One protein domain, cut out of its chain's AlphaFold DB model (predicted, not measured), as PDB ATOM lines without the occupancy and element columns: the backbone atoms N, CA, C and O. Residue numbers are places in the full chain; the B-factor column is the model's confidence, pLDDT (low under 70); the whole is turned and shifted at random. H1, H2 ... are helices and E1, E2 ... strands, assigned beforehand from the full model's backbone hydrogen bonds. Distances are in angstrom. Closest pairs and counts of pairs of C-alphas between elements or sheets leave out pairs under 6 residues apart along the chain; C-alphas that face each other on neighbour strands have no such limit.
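Overview. This is residues 2 to 148 of the 155 residues of the protein "T5orf172 domain-containing protein" of Rhodococcus erythropolis (UniProt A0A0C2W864). A strongly twisted sheet of five strands has H4 and H5 packed on one face and H3 over part of the other, while the long helix H1 only grazes the sheet with residues 19 to 30. Residues 2 to 14 of H1 stick out as a free arm, which makes the length of an otherwise compact body. The printed part has 147 residues, with named elements in the order H1 E1 H2 E2 H3 E3 H4 E4 H5 E5; the sheet, E4 E2 E1 E3 E5, is antiparallel throughout, and the class is mixed, helices and strands. The whole is compact, with a radius of gyration of the C-alphas of 16.2 A, yet elongated in outline, spanning 57 by 34 by 29 A.

Arrangement. Strand beside strand, the sheet runs E4, residues 126 to 129; E2, 57 to 64; E1, 36 to 41; E3, 86 to 92; and E5, 144 to 147. Within hydrogen-bond range are N 59 and O 127 of E2 and E4, 2.9 A; N 38 and O 62 of E1 and E2, 2.8 A; N 37 and O 91 of E1 and E3, 2.9 A; and N 92 and O 144 of E3 and E5, 2.8 A. E2 pairs in a staggered way, with E4 over residues 57 to 60 and with E1 over 60 to 64. H4, residues 98 to 111, is over E2 and E1 at a height over the sheet of 8.7 A and runs along the strands, at 3 degrees to E2 on the local plane. H5, residues 131 to 140, is on the same face; H4 and H5 only just touch, with 3 pairs of C-alphas within 8 A, the closest those of Phe 105 and Ile 137, 6.9 A, at a steep tilt of 63 degrees, opposite ways. On the opposite face H3, residues 68 to 78, is over E2 at a height of 9.5 A. E2, H3 and E3 form a split strand-helix-strand unit, two strands running the same way with a helix between them in the chain and E1 between them in the sheet; its crossover is right-handed. The closest C-alphas of H1, residues 2 to 32, and E3 are those of Thr 26 and Leu 87, 5.4 A. H2, residues 43 to 47, is only just over E2, with 3 of its C-alphas there. Every O i to N i+4 pair is within hydrogen-bond range in H2, H3, H4 and H5, and 26 of 27 in H1.

Along the chain. H1 is 45.8 A long, from C-alpha 2 at (269.152, 203.371, 372.949) to C-alpha 32 at (285.544, 205.626, 330.263). E2 measures 22.5 A, H4 19.8 A and E3 17.7 A. E5 ends at C-alpha 147, (280.181, 194.181, 336.261).

Size, cuts and confidence. The C-alphas of Gln 2 and Gln 96 are the two farthest apart, 58.3 A. The printed part has no cut, and the long link is H4 to E4, residues 112 to 125. Confidence is under 70 at residues 2 to 13, 30 to 31, 33, 65 to 83 and 117 to 123; the mean pLDDT of the printed part is 77.7.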
ATOM      1  N   GLN A   2     267.813 203.056 373.514       50.56
ATOM      2  CA  GLN A   2     269.152 203.371 372.949       50.56
ATOM      3  C   GLN A   2     269.719 202.313 371.977       50.56
ATOM      4  O   GLN A   2     270.072 202.663 370.861       50.56
ATOM      5  N   LYS A   3     269.675 201.014 372.317       49.47
ATOM      6  CA  LYS A   3     270.165 199.932 371.431       49.47
ATOM      7  C   LYS A   3     269.449 199.804 370.076       49.47
ATOM      8  O   LYS A   3     270.015 199.251 369.144       49.47
ATOM      9  N   GLN A   4     268.192 200.248 369.968       44.47
ATOM     10  CA  GLN A   4     267.478 200.246 368.683       44.47
ATOM     11  C   GLN A   4     267.860 201.457 367.830       44.47
ATOM     12  O   GLN A   4     267.895 201.331 366.616       44.47
ATOM     13  N   LEU A   5     268.171 202.594 368.457       49.00
ATOM     14  CA  LEU A   5     268.611 203.805 367.765       49.00
ATOM     15  C   LEU A   5     270.033 203.647 367.220       49.00
ATOM     16  O   LEU A   5     270.263 203.998 366.076       49.00
ATOM     17  N   GLU A   6     270.946 203.048 367.991       51.41
ATOM     18  CA  GLU A   6     272.308 202.731 367.527       51.41
ATOM     19  C   GLU A   6     272.290 201.732 366.366       51.41
ATOM     20  O   GLU A   6     272.943 201.960 365.361       51.41
ATOM     21  N   ARG A   7     271.463 200.676 366.439       49.34
ATOM     22  CA  ARG A   7     271.346 199.708 365.337       49.34
ATOM     23  C   ARG A   7     270.763 200.325 364.064       49.34
ATOM     24  O   ARG A   7     271.173 199.953 362.978       49.34
ATOM     25  N   VAL A   8     269.780 201.217 364.196       56.62
ATOM     26  CA  VAL A   8     269.192 201.926 363.047       56.62
ATOM     27  C   VAL A   8     270.181 202.940 362.472       56.62
ATOM     28  O   VAL A   8     270.248 203.064 361.259       56.62
ATOM     29  N   ALA A   9     270.972 203.608 363.315       56.12
ATOM     30  CA  ALA A   9     272.002 204.546 362.879       56.12
ATOM     31  C   ALA A   9     273.187 203.848 362.189       56.12
ATOM     32  O   ALA A   9     273.667 204.353 361.182       56.12
ATOM     33  N   ASP A  10     273.621 202.681 362.677       59.09
ATOM     34  CA  ASP A  10     274.655 201.868 362.017       59.09
ATOM     35  C   ASP A  10     274.167 201.329 360.665       59.09
ATOM     36  O   ASP A  10     274.904 201.343 359.684       59.09
ATOM     37  N   ASP A  11     272.905 200.897 360.594       67.06
ATOM     38  CA  ASP A  11     272.258 200.441 359.360       67.06
ATOM     39  C   ASP A  11     272.081 201.611 358.366       67.06
ATOM     40  O   ASP A  11     272.320 201.469 357.174       67.06
ATOM     41  N   GLU A  12     271.758 202.815 358.844       67.19
ATOM     42  CA  GLU A  12     271.704 204.028 358.019       67.19
ATOM     43  C   GLU A  12     273.089 204.472 357.524       67.19
ATOM     44  O   GLU A  12     273.237 204.805 356.348       67.19
ATOM     45  N   ALA A  13     274.118 204.430 358.373       69.25
ATOM     46  CA  ALA A  13     275.487 204.768 357.989       69.25
ATOM     47  C   ALA A  13     276.054 203.780 356.959       69.25
ATOM     48  O   ALA A  13     276.616 204.211 355.953       69.25
ATOM     49  N   ALA A  14     275.836 202.476 357.162       70.81
ATOM     50  CA  ALA A  14     276.228 201.438 356.209       70.81
ATOM     51  C   ALA A  14     275.539 201.631 354.848       70.81
ATOM     52  O   ALA A  14     276.192 201.572 353.810       70.81
ATOM     53  N   ARG A  15     274.242 201.968 354.842       70.31
ATOM     54  CA  ARG A  15     273.494 202.277 353.609       70.31
ATOM     55  C   ARG A  15     274.064 203.470 352.852       70.31
ATOM     56  O   ARG A  15     274.121 203.443 351.626       70.31
ATOM     57  N   VAL A  16     274.447 204.529 353.565       73.94
ATOM     58  CA  VAL A  16     275.032 205.728 352.947       73.94
ATOM     59  C   VAL A  16     276.396 205.412 352.336       73.94
ATOM     60  O   VAL A  16     276.694 205.899 351.247       73.94
ATOM     61  N   GLU A  17     277.203 204.593 353.011       74.94
ATOM     62  CA  GLU A  17     278.510 204.157 352.517       74.94
ATOM     63  C   GLU A  17     278.382 203.263 351.273       74.94
ATOM     64  O   GLU A  17     279.079 203.493 350.286       74.94
ATOM     65  N   GLU A  18     277.446 202.310 351.274       74.38
ATOM     66  CA  GLU A  18     277.144 201.466 350.109       74.38
ATOM     67  C   GLU A  18     276.645 202.287 348.914       74.38
ATOM     68  O   GLU A  18     277.126 202.098 347.794       74.38
ATOM     69  N   ASP A  19     275.725 203.231 349.141       74.38
ATOM     70  CA  ASP A  19     275.227 204.112 348.081       74.38
ATOM     71  C   ASP A  19     276.354 204.978 347.507       74.38
ATOM     72  O   ASP A  19     276.434 205.167 346.294       74.38
ATOM     73  N   GLU A  20     277.246 205.497 348.355       77.12
ATOM     74  CA  GLU A  20     278.390 206.293 347.910       77.12
ATOM     75  C   GLU A  20     279.403 205.456 347.127       77.12
ATOM     76  O   GLU A  20     279.860 205.878 346.064       77.12
ATOM     77  N   ALA A  21     279.716 204.246 347.589       79.12
ATOM     78  CA  ALA A  21     280.589 203.329 346.866       79.12
ATOM     79  C   ALA A  21     280.010 202.977 345.486       79.12
ATOM     80  O   ALA A  21     280.724 203.032 344.478       79.12
ATOM     81  N   ALA A  22     278.705 202.700 345.417       76.62
ATOM     82  CA  ALA A  22     278.013 202.395 344.172       76.62
ATOM     83  C   ALA A  22     277.992 203.589 343.203       76.62
ATOM     84  O   ALA A  22     278.160 203.413 341.986       76.62
ATOM     85  N   ARG A  23     277.850 204.812 343.735       76.19
ATOM     86  CA  ARG A  23     277.995 206.062 342.974       76.19
ATOM     87  C   ARG A  23     279.407 206.219 342.418       76.19
ATOM     88  O   ARG A  23     279.553 206.462 341.223       76.19
ATOM     89  N   ILE A  24     280.445 206.036 343.233       78.75
ATOM     90  CA  ILE A  24     281.845 206.158 342.796       78.75
ATOM     91  C   ILE A  24     282.164 205.147 341.689       78.75
ATOM     92  O   ILE A  24     282.750 205.519 340.671       78.75
ATOM     93  N   ALA A  25     281.744 203.889 341.851       79.00
ATOM     94  CA  ALA A  25     281.929 202.846 340.841       79.00
ATOM     95  C   ALA A  25     281.210 203.188 339.527       79.00
ATOM     96  O   ALA A  25     281.782 203.036 338.444       79.00
ATOM     97  N   THR A  26     279.988 203.723 339.626       76.75
ATOM     98  CA  THR A  26     279.242 204.233 338.471       76.75
ATOM     99  C   THR A  26     280.047 205.330 337.771       76.75
ATOM    100  O   THR A  26     280.375 205.181 336.597       76.75
ATOM    101  N   VAL A  27     280.471 206.370 338.496       74.69
ATOM    102  CA  VAL A  27     281.234 207.507 337.950       74.69
ATOM    103  C   VAL A  27     282.562 207.079 337.305       74.69
ATOM    104  O   VAL A  27     282.984 207.667 336.310       74.69
ATOM    105  N   ALA A  28     283.236 206.056 337.834       77.31
ATOM    106  CA  ALA A  28     284.473 205.548 337.246       77.31
ATOM    107  C   ALA A  28     284.242 204.982 335.835       77.31
ATOM    108  O   ALA A  28     284.940 205.369 334.899       77.31
ATOM    109  N   VAL A  29     283.221 204.137 335.669       75.19
ATOM    110  CA  VAL A  29     282.852 203.562 334.365       75.19
ATOM    111  C   VAL A  29     282.278 204.624 333.429       75.19
ATOM    112  O   VAL A  29     282.536 204.594 332.228       75.19
ATOM    113  N   GLU A  30     281.553 205.599 333.979       68.31
ATOM    114  CA  GLU A  30     281.071 206.770 333.247       68.31
ATOM    115  C   GLU A  30     282.211 207.561 332.579       68.31
ATOM    116  O   GLU A  30     282.066 208.021 331.451       68.31
ATOM    117  N   ASN A  31     283.363 207.712 333.234       68.88
ATOM    118  CA  ASN A  31     284.487 208.460 332.661       68.88
ATOM    119  C   ASN A  31     285.181 207.732 331.497       68.88
ATOM    120  O   ASN A  31     285.912 208.365 330.735       68.88
ATOM    121  N   GLU A  32     284.971 206.423 331.353       73.62
ATOM    122  CA  GLU A  32     285.544 205.626 330.263       73.62
ATOM    123  C   GLU A  32     284.691 205.657 328.980       73.62
ATOM    124  O   GLU A  32     285.185 205.264 327.925       73.62
ATOM    125  N   ASP A  33     283.434 206.115 329.070       68.12
ATOM    126  CA  ASP A  33     282.440 206.186 327.983       68.12
ATOM    127  C   ASP A  33     282.408 204.958 327.036       68.12
ATOM    128  O   ASP A  33     282.573 205.069 325.815       68.12
ATOM    129  N   PRO A  34     282.192 203.738 327.565       70.00
ATOM    130  CA  PRO A  34     282.139 202.547 326.725       70.00
ATOM    131  C   PRO A  34     280.893 202.547 325.821       70.00
ATOM    132  O   PRO A  34     279.762 202.720 326.269       70.00
ATOM    133  N   SER A  35     281.031 202.290 324.520       81.94
ATOM    134  CA  SER A  35     279.852 202.053 323.674       81.94
ATOM    135  C   SER A  35     279.230 200.692 323.996       81.94
ATOM    136  O   SER A  35     279.937 199.689 324.086       81.94
ATOM    137  N   GLY A  36     277.908 200.625 324.172       89.06
ATOM    138  CA  GLY A  36     277.318 199.415 324.741       89.06
ATOM    139  C   GLY A  36     275.859 199.508 325.149       89.06
ATOM    140  O   GLY A  36     275.172 200.503 324.893       89.06
ATOM    141  N   ILE A  37     275.421 198.433 325.799       91.75
ATOM    142  CA  ILE A  37     274.175 198.346 326.555       91.75
ATOM    143  C   ILE A  37     274.491 198.593 328.025       91.75
ATOM    144  O   ILE A  37     275.412 197.999 328.577       91.75
ATOM    145  N   TYR A  38     273.704 199.451 328.652       89.56
ATOM    146  CA  TYR A  38     273.818 199.821 330.050       89.56
ATOM    147  C   TYR A  38     272.611 199.297 330.806       89.56
ATOM    148  O   TYR A  38     271.468 199.459 330.364       89.56
ATOM    149  N   VAL A  39     272.877 198.705 331.965       91.62
ATOM    150  CA  VAL A  39     271.842 198.242 332.882       91.62
ATOM    151  C   VAL A  39     271.981 198.981 334.190       91.62
ATOM    152  O   VAL A  39     273.026 198.908 334.833       91.62
ATOM    153  N   TYR A  40     270.915 199.649 334.608       89.06
ATOM    154  CA  TYR A  40     270.877 200.338 335.889       89.06
ATOM    155  C   TYR A  40     269.540 200.129 336.595       89.06
ATOM    156  O   TYR A  40     268.541 199.733 335.989       89.06
ATOM    157  N   SER A  41     269.523 200.414 337.891       88.56
ATOM    158  CA  SER A  41     268.306 200.439 338.699       88.56
ATOM    159  C   SER A  41     268.343 201.599 339.691       88.56
ATOM    160  O   SER A  41     269.302 202.369 339.716       88.56
ATOM    161  N   LEU A  42     267.284 201.754 340.481       85.06
ATOM    162  CA  LEU A  42     267.253 202.698 341.597       85.06
ATOM    163  C   LEU A  42     267.634 201.969 342.894       85.06
ATOM    164  O   LEU A  42     267.250 200.802 343.040       85.06
ATOM    165  N   PRO A  43     268.316 202.634 343.844       84.62
ATOM    166  CA  PRO A  43     268.640 202.068 345.154       84.62
ATOM    167  C   PRO A  43     267.440 201.397 345.828       84.62
ATOM    168  O   PRO A  43     267.566 200.291 346.355       84.62
ATOM    169  N   HIS A  44     266.249 201.998 345.729       83.25
ATOM    170  CA  HIS A  44     265.014 201.398 346.226       83.25
ATOM    171  C   HIS A  44     264.749 199.989 345.675       83.25
ATOM    172  O   HIS A  44     264.476 199.074 346.446       83.25
ATOM    173  N   TYR A  45     264.846 199.794 344.360       84.00
ATOM    174  CA  TYR A  45     264.559 198.510 343.705       84.00
ATOM    175  C   TYR A  45     265.665 197.472 343.899       84.00
ATOM    176  O   TYR A  45     265.413 196.275 343.753       84.00
ATOM    177  N   ILE A  46     266.879 197.919 344.217       85.00
ATOM    178  CA  ILE A  46     267.985 197.042 344.606       85.00
ATOM    179  C   ILE A  46     267.737 196.503 346.020       85.00
ATOM    180  O   ILE A  46     267.846 195.305 346.254       85.00
ATOM    181  N   ARG A  47     267.347 197.372 346.958       83.31
ATOM    182  CA  ARG A  47     267.100 196.990 348.361       83.31
ATOM    183  C   ARG A  47     265.797 196.230 348.557       83.31
ATOM    184  O   ARG A  47     265.710 195.352 349.409       83.31
ATOM    185  N   TYR A  48     264.781 196.587 347.782       82.75
ATOM    186  CA  TYR A  48     263.451 196.002 347.849       82.75
ATOM    187  C   TYR A  48     263.076 195.478 346.459       82.75
ATOM    188  O   TYR A  48     262.358 196.160 345.716       82.75
ATOM    189  N   PRO A  49     263.583 194.288 346.072       83.25
ATOM    190  CA  PRO A  49     263.207 193.654 344.819       83.25
ATOM    191  C   PRO A  49     261.693 193.528 344.710       83.25
ATOM    192  O   PRO A  49     261.006 193.226 345.685       83.25
ATOM    193  N   TRP A  50     261.175 193.753 343.505       81.88
ATOM    194  CA  TRP A  50     259.737 193.689 343.253       81.88
ATOM    195  C   TRP A  50     259.159 192.300 343.553       81.88
ATOM    196  O   TRP A  50     258.051 192.186 344.072       81.88
ATOM    197  N   ASP A  51     259.917 191.253 343.228       83.75
ATOM    198  CA  ASP A  51     259.606 189.867 343.557       83.75
ATOM    199  C   ASP A  51     260.843 189.199 344.188       83.75
ATOM    200  O   ASP A  51     261.721 188.709 343.465       83.75
ATOM    201  N   PRO A  52     260.947 189.207 345.531       75.88
ATOM    202  CA  PRO A  52     262.085 188.640 346.249       75.88
ATOM    203  C   PRO A  52     262.269 187.135 346.022       75.88
ATOM    204  O   PRO A  52     263.406 186.672 345.994       75.88
ATOM    205  N   ASP A  53     261.185 186.378 345.813       81.00
ATOM    206  CA  ASP A  53     261.251 184.919 345.658       81.00
ATOM    207  C   ASP A  53     261.895 184.518 344.322       81.00
ATOM    208  O   ASP A  53     262.621 183.524 344.247       81.00
ATOM    209  N   SER A  54     261.659 185.295 343.258       80.50
ATOM    210  CA  SER A  54     262.315 185.081 341.960       80.50
ATOM    211  C   SER A  54     263.600 185.893 341.767       80.50
ATOM    212  O   SER A  54     264.320 185.669 340.790       80.50
ATOM    213  N   GLY A  55     263.886 186.840 342.667       80.88
ATOM    214  CA  GLY A  55     264.973 187.814 342.537       80.88
ATOM    215  C   GLY A  55     264.725 188.865 341.450       80.88
ATOM    216  O   GLY A  55     265.633 189.622 341.104       80.88
ATOM    217  N   ARG A  56     263.520 188.914 340.862       87.25
ATOM    218  CA  ARG A  56     263.200 189.863 339.792       87.25
ATOM    219  C   ARG A  56     262.968 191.250 340.371       87.25
ATOM    220  O   ARG A  56     262.181 191.452 341.295       87.25
ATOM    221  N   THR A  57     263.601 192.232 339.750       89.81
ATOM    222  CA  THR A  57     263.403 193.641 340.075       89.81
ATOM    223  C   THR A  57     263.338 194.486 338.810       89.81
ATOM    224  O   THR A  57     263.499 193.983 337.695       89.81
ATOM    225  N   LEU A  58     263.038 195.773 338.967       89.62
ATOM    226  CA  LEU A  58     262.973 196.708 337.855       89.62
ATOM    227  C   LEU A  58     264.381 197.126 337.438       89.62
ATOM    228  O   LEU A  58     265.073 197.854 338.151       89.62
ATOM    229  N   LEU A  59     264.779 196.683 336.252       90.56
ATOM    230  CA  LEU A  59     266.049 197.024 335.629       90.56
ATOM    231  C   LEU A  59     265.778 197.808 334.349       90.56
ATOM    232  O   LEU A  59     264.994 197.378 333.498       90.56
ATOM    233  N   LYS A  60     266.429 198.961 334.206       90.69
ATOM    234  CA  LYS A  60     266.424 199.700 332.949       90.69
ATOM    235  C   LYS A  60     267.541 199.189 332.051       90.69
ATOM    236  O   LYS A  60     268.692 199.167 332.468       90.69
ATOM    237  N   VAL A  61     267.188 198.835 330.818       91.69
ATOM    238  CA  VAL A  61     268.109 198.355 329.780       91.69
ATOM    239  C   VAL A  61     268.103 199.351 328.624       91.69
ATOM    240  O   VAL A  61     267.137 199.403 327.864       91.69
ATOM    241  N   GLY A  62     269.166 200.148 328.516       88.81
ATOM    242  CA  GLY A  62     269.321 201.180 327.485       88.81
ATOM    243  C   GLY A  62     270.647 201.068 326.737       88.81
ATOM    244  O   GLY A  62     271.522 200.304 327.139       88.81
ATOM    245  N   HIS A  63     270.833 201.843 325.669       88.19
ATOM    246  CA  HIS A  63     272.061 201.808 324.864       88.19
ATOM    247  C   HIS A  63     272.764 203.155 324.714       88.19
ATOM    248  O   HIS A  63     272.186 204.226 324.909       88.19
ATOM    249  N   SER A  64     274.021 203.102 324.263       78.88
ATOM    250  CA  SER A  64     274.717 204.282 323.762       78.88
ATOM    251  C   SER A  64     275.741 204.029 322.681       78.88
ATOM    252  O   SER A  64     276.399 202.993 322.611       78.88
ATOM    253  N   ARG A  65     275.883 205.078 321.868       68.56
ATOM    254  CA  ARG A  65     276.885 205.208 320.823       68.56
ATOM    255  C   ARG A  65     278.196 205.814 321.339       68.56
ATOM    256  O   ARG A  65     279.216 205.199 321.046       68.56
ATOM    257  N   ARG A  66     278.160 206.964 322.037       57.69
ATOM    258  CA  ARG A  66     279.297 207.725 322.635       57.69
ATOM    259  C   ARG A  66     278.874 208.778 323.695       57.69
ATOM    260  O   ARG A  66     279.650 209.640 324.047       57.69
ATOM    261  N   ASP A  67     277.601 208.797 324.111       54.16
ATOM    262  CA  ASP A  67     277.049 209.867 324.980       54.16
ATOM    263  C   ASP A  67     275.973 209.311 325.942       54.16
ATOM    264  O   ASP A  67     274.989 209.980 326.279       54.16
ATOM    265  N   ALA A  68     276.085 208.030 326.325       50.56
ATOM    266  CA  ALA A  68     275.099 207.322 327.171       50.56
ATOM    267  C   ALA A  68     274.904 208.072 328.460       50.56
ATOM    268  O   ALA A  68     273.794 208.278 328.931       50.56
ATOM    269  N   ILE A  69     276.056 208.429 329.001       50.31
ATOM    270  CA  ILE A  69     276.289 208.852 330.357       50.31
ATOM    271  C   ILE A  69     275.859 210.308 330.509       50.31
ATOM    272  O   ILE A  69     275.185 210.665 331.474       50.31
ATOM    273  N   GLU A  70     276.116 211.141 329.496       50.53
ATOM    274  CA  GLU A  70     275.616 212.513 329.476       50.53
ATOM    275  C   GLU A  70     274.084 212.551 329.339       50.53
ATOM    276  O   GLU A  70     273.420 213.311 330.050       50.53
ATOM    277  N   ARG A  71     273.485 211.669 328.520       52.97
ATOM    278  CA  ARG A  71     272.018 211.519 328.455       52.97
ATOM    279  C   ARG A  71     271.418 210.883 329.701       52.97
ATOM    280  O   ARG A  71     270.344 211.307 330.111       52.97
ATOM    281  N   PHE A  72     272.093 209.923 330.318       54.25
ATOM    282  CA  PHE A  72     271.711 209.322 331.593       54.25
ATOM    283  C   PHE A  72     271.629 210.396 332.684       54.25
ATOM    284  O   PHE A  72     270.608 210.497 333.367       54.25
ATOM    285  N   ARG A  73     272.617 211.300 332.756       53.62
ATOM    286  CA  ARG A  73     272.575 212.481 333.632       53.62
ATOM    287  C   ARG A  73     271.471 213.464 333.246       53.62
ATOM    288  O   ARG A  73     270.743 213.919 334.122       53.62
ATOM    289  N   GLN A  74     271.298 213.792 331.963       54.03
ATOM    290  CA  GLN A  74     270.254 214.732 331.526       54.03
ATOM    291  C   GLN A  74     268.836 214.188 331.760       54.03
ATOM    292  O   GLN A  74     267.955 214.943 332.176       54.03
ATOM    293  N   GLN A  75     268.612 212.887 331.560       50.19
ATOM    294  CA  GLN A  75     267.340 212.222 331.834       50.19
ATOM    295  C   GLN A  75     267.071 212.200 333.341       50.19
ATOM    296  O   GLN A  75     266.009 212.658 333.746       50.19
ATOM    297  N   THR A  76     268.054 211.812 334.161       50.00
ATOM    298  CA  THR A  76     267.957 211.806 335.636       50.00
ATOM    299  C   THR A  76     267.733 213.203 336.217       50.00
ATOM    300  O   THR A  76     267.003 213.351 337.185       50.00
ATOM    301  N   ARG A  77     268.294 214.255 335.607       46.38
ATOM    302  CA  ARG A  77     268.102 215.649 336.047       46.38
ATOM    303  C   ARG A  77     266.767 216.255 335.592       46.38
ATOM    304  O   ARG A  77     266.321 217.238 336.174       46.38
ATOM    305  N   THR A  78     266.145 215.692 334.553       42.12
ATOM    306  CA  THR A  78     264.861 216.157 333.986       42.12
ATOM    307  C   THR A  78     263.669 215.392 334.561       42.12
ATOM    308  O   THR A  78     262.593 215.957 334.748       42.12
ATOM    309  N   THR A  79     263.842 214.108 334.876       46.25
ATOM    310  CA  THR A  79     262.884 213.338 335.668       46.25
ATOM    311  C   THR A  79     263.163 213.626 337.131       46.25
ATOM    312  O   THR A  79     264.256 213.333 337.587       46.25
ATOM    313  N   ALA A  80     262.213 214.183 337.877       47.00
ATOM    314  CA  ALA A  80     262.315 214.365 339.326       47.00
ATOM    315  C   ALA A  80     262.321 213.008 340.068       47.00
ATOM    316  O   ALA A  80     261.411 212.706 340.838       47.00
ATOM    317  N   LEU A  81     263.295 212.147 339.769       52.78
ATOM    318  CA  LEU A  81     263.530 210.908 340.484       52.78
ATOM    319  C   LEU A  81     264.183 211.286 341.818       52.78
ATOM    320  O   LEU A  81     265.186 211.998 341.817       52.78
ATOM    321  N   PRO A  82     263.598 210.872 342.953       62.75
ATOM    322  CA  PRO A  82     264.089 211.248 344.277       62.75
ATOM    323  C   PRO A  82     265.436 210.597 344.628       62.75
ATOM    324  O   PRO A  82     266.067 211.014 345.593       62.75
ATOM    325  N   GLU A  83     265.868 209.594 343.858       68.50
ATOM    326  CA  GLU A  83     267.072 208.801 344.095       68.50
ATOM    327  C   GLU A  83     267.977 208.800 342.858       68.50
ATOM    328  O   GLU A  83     267.493 208.782 341.721       68.50
ATOM    329  N   GLU A  84     269.292 208.783 343.086       74.88
ATOM    330  CA  GLU A  84     270.277 208.649 342.016       74.88
ATOM    331  C   GLU A  84     270.360 207.188 341.534       74.88
ATOM    332  O   GLU A  84     270.483 206.278 342.354       74.88
ATOM    333  N   PRO A  85     270.282 206.931 340.218       81.31
ATOM    334  CA  PRO A  85     270.384 205.586 339.659       81.31
ATOM    335  C   PRO A  85     271.782 204.976 339.831       81.31
ATOM    336  O   PRO A  85     272.796 205.654 339.701       81.31
ATOM    337  N   VAL A  86     271.819 203.658 340.034       85.94
ATOM    338  CA  VAL A  86     273.043 202.866 340.208       85.94
ATOM    339  C   VAL A  86     273.286 202.014 338.968       85.94
ATOM    340  O   VAL A  86     272.435 201.198 338.596       85.94
ATOM    341  N   LEU A  87     274.449 202.179 338.333       87.62
ATOM    342  CA  LEU A  87     274.862 201.368 337.189       87.62
ATOM    343  C   LEU A  87     275.300 199.977 337.657       87.62
ATOM    344  O   LEU A  87     276.139 199.853 338.541       87.62
ATOM    345  N   LEU A  88     274.753 198.923 337.054       91.81
ATOM    346  CA  LEU A  88     274.965 197.534 337.477       91.81
ATOM    347  C   LEU A  88     275.835 196.756 336.485       91.81
ATOM    348  O   LEU A  88     276.773 196.059 336.882       91.81
ATOM    349  N   ARG A  89     275.531 196.870 335.187       93.31
ATOM    350  CA  ARG A  89     276.231 196.158 334.107       93.31
ATOM    351  C   ARG A  89     276.468 197.070 332.913       93.31
ATOM    352  O   ARG A  89     275.632 197.917 332.591       93.31
ATOM    353  N   VAL A  90     277.572 196.814 332.219       91.62
ATOM    354  CA  VAL A  90     277.823 197.296 330.860       91.62
ATOM    355  C   VAL A  90     278.109 196.095 329.968       91.62
ATOM    356  O   VAL A  90     278.983 195.289 330.280       91.62
ATOM    357  N   TYR A  91     277.383 195.982 328.859       93.38
ATOM    358  CA  TYR A  91     277.662 195.013 327.802       93.38
ATOM    359  C   TYR A  91     278.235 195.756 326.599       93.38
ATOM    360  O   TYR A  91     277.515 196.469 325.889       93.38
ATOM    361  N   SER A  92     279.543 195.629 326.403       90.31
ATOM    362  CA  SER A  92     280.278 196.365 325.381       90.31
ATOM    363  C   SER A  92     279.903 195.878 323.986       90.31
ATOM    364  O   SER A  92     279.809 194.683 323.715       90.31
ATOM    365  N   THR A  93     279.714 196.825 323.074       89.25
ATOM    366  CA  THR A  93     279.484 196.562 321.652       89.25
ATOM    367  C   THR A  93     280.026 197.727 320.836       89.25
ATOM    368  O   THR A  93     280.325 198.793 321.375       89.25
ATOM    369  N   THR A  94     280.127 197.584 319.517       86.00
ATOM    370  CA  THR A  94     280.481 198.729 318.671       86.00
ATOM    371  C   THR A  94     279.398 199.817 318.748       86.00
ATOM    372  O   THR A  94     278.203 199.524 318.874       86.00
ATOM    373  N   SER A  95     279.779 201.092 318.606       80.75
ATOM    374  CA  SER A  95     278.809 202.200 318.552       80.75
ATOM    375  C   SER A  95     277.740 202.000 317.466       80.75
ATOM    376  O   SER A  95     276.592 202.407 317.653       80.75
ATOM    377  N   GLN A  96     278.101 201.373 316.341       84.88
ATOM    378  CA  GLN A  96     277.188 201.115 315.222       84.88
ATOM    379  C   GLN A  96     276.135 200.062 315.587       84.88
ATOM    380  O   GLN A  96     274.964 200.226 315.242       84.88
ATOM    381  N   ASP A  97     276.530 199.045 316.353       89.06
ATOM    382  CA  ASP A  97     275.663 197.923 316.714       89.06
ATOM    383  C   ASP A  97     274.809 198.178 317.961       89.06
ATOM    384  O   ASP A  97     273.786 197.523 318.119       89.06
ATOM    385  N   SER A  98     275.154 199.157 318.808       88.25
ATOM    386  CA  SER A  98     274.478 199.412 320.100       88.25
ATOM    387  C   SER A  98     272.945 199.433 320.038       88.25
ATOM    388  O   SER A  98     272.289 198.772 320.834       88.25
ATOM    389  N   GLU A  99     272.359 200.121 319.056       90.00
ATOM    390  CA  GLU A  99     270.897 200.212 318.895       90.00
ATOM    391  C   GLU A  99     270.281 198.873 318.447       90.00
ATOM    392  O   GLU A  99     269.175 198.504 318.838       90.00
ATOM    393  N   LYS A 100     270.995 198.110 317.609       92.94
ATOM    394  CA  LYS A 100     270.558 196.774 317.187       92.94
ATOM    395  C   LYS A 100     270.635 195.799 318.359       92.94
ATOM    396  O   LYS A 100     269.697 195.033 318.564       92.94
ATOM    397  N   THR A 101     271.720 195.850 319.122       94.00
ATOM    398  CA  THR A 101     271.921 195.033 320.316       94.00
ATOM    399  C   THR A 101     270.841 195.322 321.359       94.00
ATOM    400  O   THR A 101     270.252 194.385 321.885       94.00
ATOM    401  N   GLU A 102     270.476 196.585 321.579       93.94
ATOM    402  CA  GLU A 102     269.390 196.960 322.493       93.94
ATOM    403  C   GLU A 102     268.054 196.350 322.083       93.94
ATOM    404  O   GLU A 102     267.368 195.731 322.897       93.94
ATOM    405  N   ARG A 103     267.701 196.470 320.798       93.25
ATOM    406  CA  ARG A 103     266.481 195.855 320.273       93.25
ATOM    407  C   ARG A 103     266.472 194.346 320.473       93.25
ATOM    408  O   ARG A 103     265.415 193.799 320.772       93.25
ATOM    409  N   ASN A 104     267.619 193.679 320.340       94.81
ATOM    410  CA  ASN A 104     267.723 192.246 320.609       94.81
ATOM    411  C   ASN A 104     267.468 191.940 322.092       94.81
ATOM    412  O   ASN A 104     266.667 191.056 322.384       94.81
ATOM    413  N   PHE A 105     268.073 192.693 323.018       95.38
ATOM    414  CA  PHE A 105     267.795 192.565 324.455       95.38
ATOM    415  C   PHE A 105     266.306 192.743 324.750       95.38
ATOM    416  O   PHE A 105     265.686 191.882 325.368       95.38
ATOM    417  N   HIS A 106     265.718 193.836 324.267       94.06
ATOM    418  CA  HIS A 106     264.303 194.147 324.464       94.06
ATOM    419  C   HIS A 106     263.397 193.059 323.887       94.06
ATOM    420  O   HIS A 106     262.452 192.650 324.549       94.06
ATOM    421  N   SER A 107     263.701 192.557 322.686       93.12
ATOM    422  CA  SER A 107     262.927 191.490 322.049       93.12
ATOM    423  C   SER A 107     263.001 190.172 322.817       93.12
ATOM    424  O   SER A 107     262.002 189.464 322.883       93.12
ATOM    425  N   LEU A 108     264.166 189.820 323.370       94.56
ATOM    426  CA  LEU A 108     264.344 188.597 324.160       94.56
ATOM    427  C   LEU A 108     263.650 188.703 325.522       94.56
ATOM    428  O   LEU A 108     263.037 187.739 325.968       94.56
ATOM    429  N   LEU A 109     263.702 189.879 326.152       93.31
ATOM    430  CA  LEU A 109     262.978 190.167 327.391       93.31
ATOM    431  C   LEU A 109     261.461 190.099 327.180       93.31
ATOM    432  O   LEU A 109     260.771 189.431 327.945       93.31
ATOM    433  N   ASP A 110     260.950 190.720 326.113       90.38
ATOM    434  CA  ASP A 110     259.528 190.650 325.765       90.38
ATOM    435  C   ASP A 110     259.095 189.203 325.477       90.38
ATOM    436  O   ASP A 110     258.051 188.767 325.953       90.38
ATOM    437  N   ALA A 111     259.904 188.435 324.735       91.50
ATOM    438  CA  ALA A 111     259.609 187.037 324.413       91.50
ATOM    439  C   ALA A 111     259.641 186.100 325.635       91.50
ATOM    440  O   ALA A 111     259.037 185.031 325.595       91.50
ATOM    441  N   ALA A 112     260.342 186.487 326.704       89.06
ATOM    442  CA  ALA A 112     260.393 185.768 327.975       89.06
ATOM    443  C   ALA A 112     259.314 186.227 328.978       89.06
ATOM    444  O   ALA A 112     259.391 185.885 330.160       89.06
ATOM    445  N   ASP A 113     258.341 187.032 328.534       87.19
ATOM    446  CA  ASP A 113     257.294 187.638 329.365       87.19
ATOM    447  C   ASP A 113     257.846 188.499 330.522       87.19
ATOM    448  O   ASP A 113     257.208 188.673 331.569       87.19
ATOM    449  N   HIS A 114     259.042 189.079 330.355       84.38
ATOM    450  CA  HIS A 114     259.604 190.017 331.324       84.38
ATOM    451  C   HIS A 114     258.883 191.356 331.181       84.38
ATOM    452  O   HIS A 114     259.241 192.211 330.372       84.38
ATOM    453  N   SER A 115     257.811 191.497 331.961       70.88
ATOM    454  CA  SER A 115     256.877 192.617 331.889       70.88
ATOM    455  C   SER A 115     257.603 193.960 331.903       70.88
ATOM    456  O   SER A 115     258.404 194.249 332.797       70.88
ATOM    457  N   ARG A 116     257.277 194.811 330.926       74.12
ATOM    458  CA  ARG A 116     257.670 196.220 330.967       74.12
ATOM    459  C   ARG A 116     256.905 196.919 332.086       74.12
ATOM    460  O   ARG A 116     255.724 196.633 332.296       74.12
ATOM    461  N   SER A 117     257.545 197.858 332.783       63.34
ATOM    462  CA  SER A 117     256.842 198.715 333.750       63.34
ATOM    463  C   SER A 117     255.620 199.364 333.080       63.34
ATOM    464  O   SER A 117     255.751 200.097 332.098       63.34
ATOM    465  N   ALA A 118     254.423 199.104 333.617       49.56
ATOM    466  CA  ALA A 118     253.147 199.566 333.061       49.56
ATOM    467  C   ALA A 118     252.941 201.091 333.173       49.56
ATOM    468  O   ALA A 118     252.038 201.662 332.550       49.56
ATOM    469  N   THR A 119     253.764 201.778 333.965       52.59
ATOM    470  CA  THR A 119     253.620 203.212 334.208       52.59
ATOM    471  C   THR A 119     254.154 204.000 333.012       52.59
ATOM    472  O   THR A 119     255.360 204.038 332.772       52.59
ATOM    473  N   ARG A 120     253.263 204.697 332.289       45.16
ATOM    474  CA  ARG A 120     253.585 205.546 331.117       45.16
ATOM    475  C   ARG A 120     254.731 206.546 331.349       45.16
ATOM    476  O   ARG A 120     255.347 206.977 330.381       45.16
ATOM    477  N   ALA A 121     255.003 206.907 332.603       48.03
ATOM    478  CA  ALA A 121     256.054 207.840 333.000       48.03
ATOM    479  C   ALA A 121     257.469 207.228 333.050       48.03
ATOM    480  O   ALA A 121     258.438 207.968 332.933       48.03
ATOM    481  N   ALA A 122     257.611 205.906 333.209       55.75
ATOM    482  CA  ALA A 122     258.920 205.277 333.418       55.75
ATOM    483  C   ALA A 122     259.721 205.089 332.112       55.75
ATOM    484  O   ALA A 122     260.939 204.955 332.146       55.75
ATOM    485  N   GLY A 123     259.072 205.147 330.945       62.62
ATOM    486  CA  GLY A 123     259.700 204.831 329.660       62.62
ATOM    487  C   GLY A 123     259.678 203.329 329.361       62.62
ATOM    488  O   GLY A 123     259.476 202.502 330.247       62.62
ATOM    489  N   LYS A 124     259.839 202.963 328.083       72.81
ATOM    490  CA  LYS A 124     259.679 201.569 327.625       72.81
ATOM    491  C   LYS A 124     260.828 200.653 328.048       72.81
ATOM    492  O   LYS A 124     260.691 199.446 327.937       72.81
ATOM    493  N   GLU A 125     261.939 201.198 328.518       82.00
ATOM    494  CA  GLU A 125     263.196 200.468 328.729       82.00
ATOM    495  C   GLU A 125     263.299 199.776 330.099       82.00
ATOM    496  O   GLU A 125     264.338 199.197 330.399       82.00
ATOM    497  N   TRP A 126     262.264 199.842 330.943       87.75
ATOM    498  CA  TRP A 126     262.245 199.187 332.257       87.75
ATOM    499  C   TRP A 126     261.584 197.820 332.189       87.75
ATOM    500  O   TRP A 126     260.413 197.728 331.815       87.75
ATOM    501  N   PHE A 127     262.303 196.796 332.637       90.56
ATOM    502  CA  PHE A 127     261.868 195.405 332.620       90.56
ATOM    503  C   PHE A 127     261.923 194.805 334.020       90.56
ATOM    504  O   PHE A 127     262.880 195.034 334.761       90.56
ATOM    505  N   LEU A 128     260.918 194.002 334.362       90.94
ATOM    506  CA  LEU A 128     260.954 193.144 335.540       90.94
ATOM    507  C   LEU A 128     261.784 191.891 335.220       90.94
ATOM    508  O   LEU A 128     261.295 190.958 334.584       90.94
ATOM    509  N   THR A 129     263.061 191.894 335.605       92.62
ATOM    510  CA  THR A 129     264.041 190.860 335.231       92.62
ATOM    511  C   THR A 129     265.148 190.729 336.288       92.62
ATOM    512  O   THR A 129     265.091 191.358 337.342       92.62
ATOM    513  N   THR A 130     266.139 189.878 336.026       93.38
ATOM    514  CA  THR A 130     267.320 189.623 336.877       93.38
ATOM    515  C   THR A 130     268.600 189.961 336.118       93.38
ATOM    516  O   THR A 130     268.609 189.813 334.890       93.38
ATOM    517  N   LEU A 131     269.685 190.314 336.817       94.06
ATOM    518  CA  LEU A 131     270.995 190.525 336.185       94.06
ATOM    519  C   LEU A 131     271.490 189.240 335.524       94.06
ATOM    520  O   LEU A 131     271.860 189.269 334.353       94.06
ATOM    521  N   ARG A 132     271.323 188.094 336.195       94.06
ATOM    522  CA  ARG A 132     271.636 186.774 335.630       94.06
ATOM    523  C   ARG A 132     271.037 186.524 334.238       94.06
ATOM    524  O   ARG A 132     271.695 185.952 333.376       94.06
ATOM    525  N   PHE A 133     269.787 186.927 334.004       94.75
ATOM    526  CA  PHE A 133     269.140 186.751 332.696       94.75
ATOM    527  C   PHE A 133     269.745 187.667 331.625       94.75
ATOM    528  O   PHE A 133     269.932 187.247 330.486       94.75
ATOM    529  N   LEU A 134     270.067 188.909 331.987       96.00
ATOM    530  CA  LEU A 134     270.717 189.856 331.079       96.00
ATOM    531  C   LEU A 134     272.142 189.400 330.734       96.00
ATOM    532  O   LEU A 134     272.549 189.490 329.576       96.00
ATOM    533  N   ASP A 135     272.853 188.826 331.703       96.38
ATOM    534  CA  ASP A 135     274.179 188.239 331.511       96.38
ATOM    535  C   ASP A 135     274.131 187.018 330.575       96.38
ATOM    536  O   ASP A 135     275.038 186.821 329.765       96.38
ATOM    537  N   GLU A 136     273.051 186.227 330.613       97.12
ATOM    538  CA  GLU A 136     272.843 185.131 329.659       97.12
ATOM    539  C   GLU A 136     272.615 185.646 328.234       97.12
ATOM    540  O   GLU A 136     273.206 185.126 327.289       97.12
ATOM    541  N   ILE A 137     271.811 186.704 328.066       96.31
ATOM    542  CA  ILE A 137     271.635 187.349 326.757       96.31
ATOM    543  C   ILE A 137     272.987 187.838 326.232       96.31
ATOM    544  O   ILE A 137     273.329 187.571 325.080       96.31
ATOM    545  N   ALA A 138     273.763 188.528 327.070       96.06
ATOM    546  CA  ALA A 138     275.079 189.030 326.698       96.06
ATOM    547  C   ALA A 138     276.014 187.901 326.252       96.06
ATOM    548  O   ALA A 138     276.687 188.039 325.234       96.06
ATOM    549  N   ARG A 139     275.998 186.762 326.956       96.31
ATOM    550  CA  ARG A 139     276.782 185.577 326.591       96.31
ATOM    551  C   ARG A 139     276.383 185.015 325.227       96.31
ATOM    552  O   ARG A 139     277.260 184.732 324.419       96.31
ATOM    553  N   ILE A 140     275.084 184.865 324.962       95.56
ATOM    554  CA  ILE A 140     274.568 184.357 323.676       95.56
ATOM    555  C   ILE A 140     274.927 185.308 322.528       95.56
ATOM    556  O   ILE A 140     275.192 184.864 321.414       95.56
ATOM    557  N   LEU A 141     274.930 186.615 322.796       93.62
ATOM    558  CA  LEU A 141     275.302 187.653 321.835       93.62
ATOM    559  C   LEU A 141     276.816 187.922 321.775       93.62
ATOM    560  O   LEU A 141     277.221 188.837 321.061       93.62
ATOM    561  N   GLU A 142     277.630 187.150 322.505       95.12
ATOM    562  CA  GLU A 142     279.096 187.264 322.566       95.12
ATOM    563  C   GLU A 142     279.595 188.671 322.949       95.12
ATOM    564  O   GLU A 142     280.612 189.156 322.455       95.12
ATOM    565  N   LEU A 143     278.867 189.344 323.841       93.88
ATOM    566  CA  LEU A 143     279.227 190.672 324.330       93.88
ATOM    567  C   LEU A 143     280.190 190.569 325.511       93.88
ATOM    568  O   LEU A 143     280.017 189.742 326.409       93.88
ATOM    569  N   GLU A 144     281.170 191.466 325.551       92.25
ATOM    570  CA  GLU A 144     282.016 191.627 326.730       92.25
ATOM    571  C   GLU A 144     281.190 192.264 327.853       92.25
ATOM    572  O   GLU A 144     280.659 193.368 327.710       92.25
ATOM    573  N   MET A 145     281.062 191.549 328.969       92.31
ATOM    574  CA  MET A 145     280.355 192.014 330.155       92.31
ATOM    575  C   MET A 145     281.343 192.626 331.144       92.31
ATOM    576  O   MET A 145     282.333 192.004 331.526       92.31
ATOM    577  N   ARG A 146     281.012 193.828 331.609       91.06
ATOM    578  CA  ARG A 146     281.626 194.460 332.767       91.06
ATOM    579  C   ARG A 146     280.594 194.596 333.880       91.06
ATOM    580  O   ARG A 146     279.582 195.283 333.734       91.06
ATOM    581  N   GLU A 147     280.884 193.959 335.003       92.62
ATOM    582  CA  GLU A 147     280.181 194.181 336.261       92.62
ATOM    583  C   GLU A 147     280.678 195.472 336.916       92.62
ATOM    584  O   GLU A 147     281.881 195.679 337.060       92.62
ATOM    585  N   VAL A 148     279.740 196.359 337.263       87.44
ATOM    586  CA  VAL A 148     280.028 197.648 337.914       87.44
ATOM    587  C   VAL A 148     279.631 197.596 339.384       87.44
ATOM    588  O   VAL A 148     280.415 197.967 340.250       87.44
TER     589      VAL A 148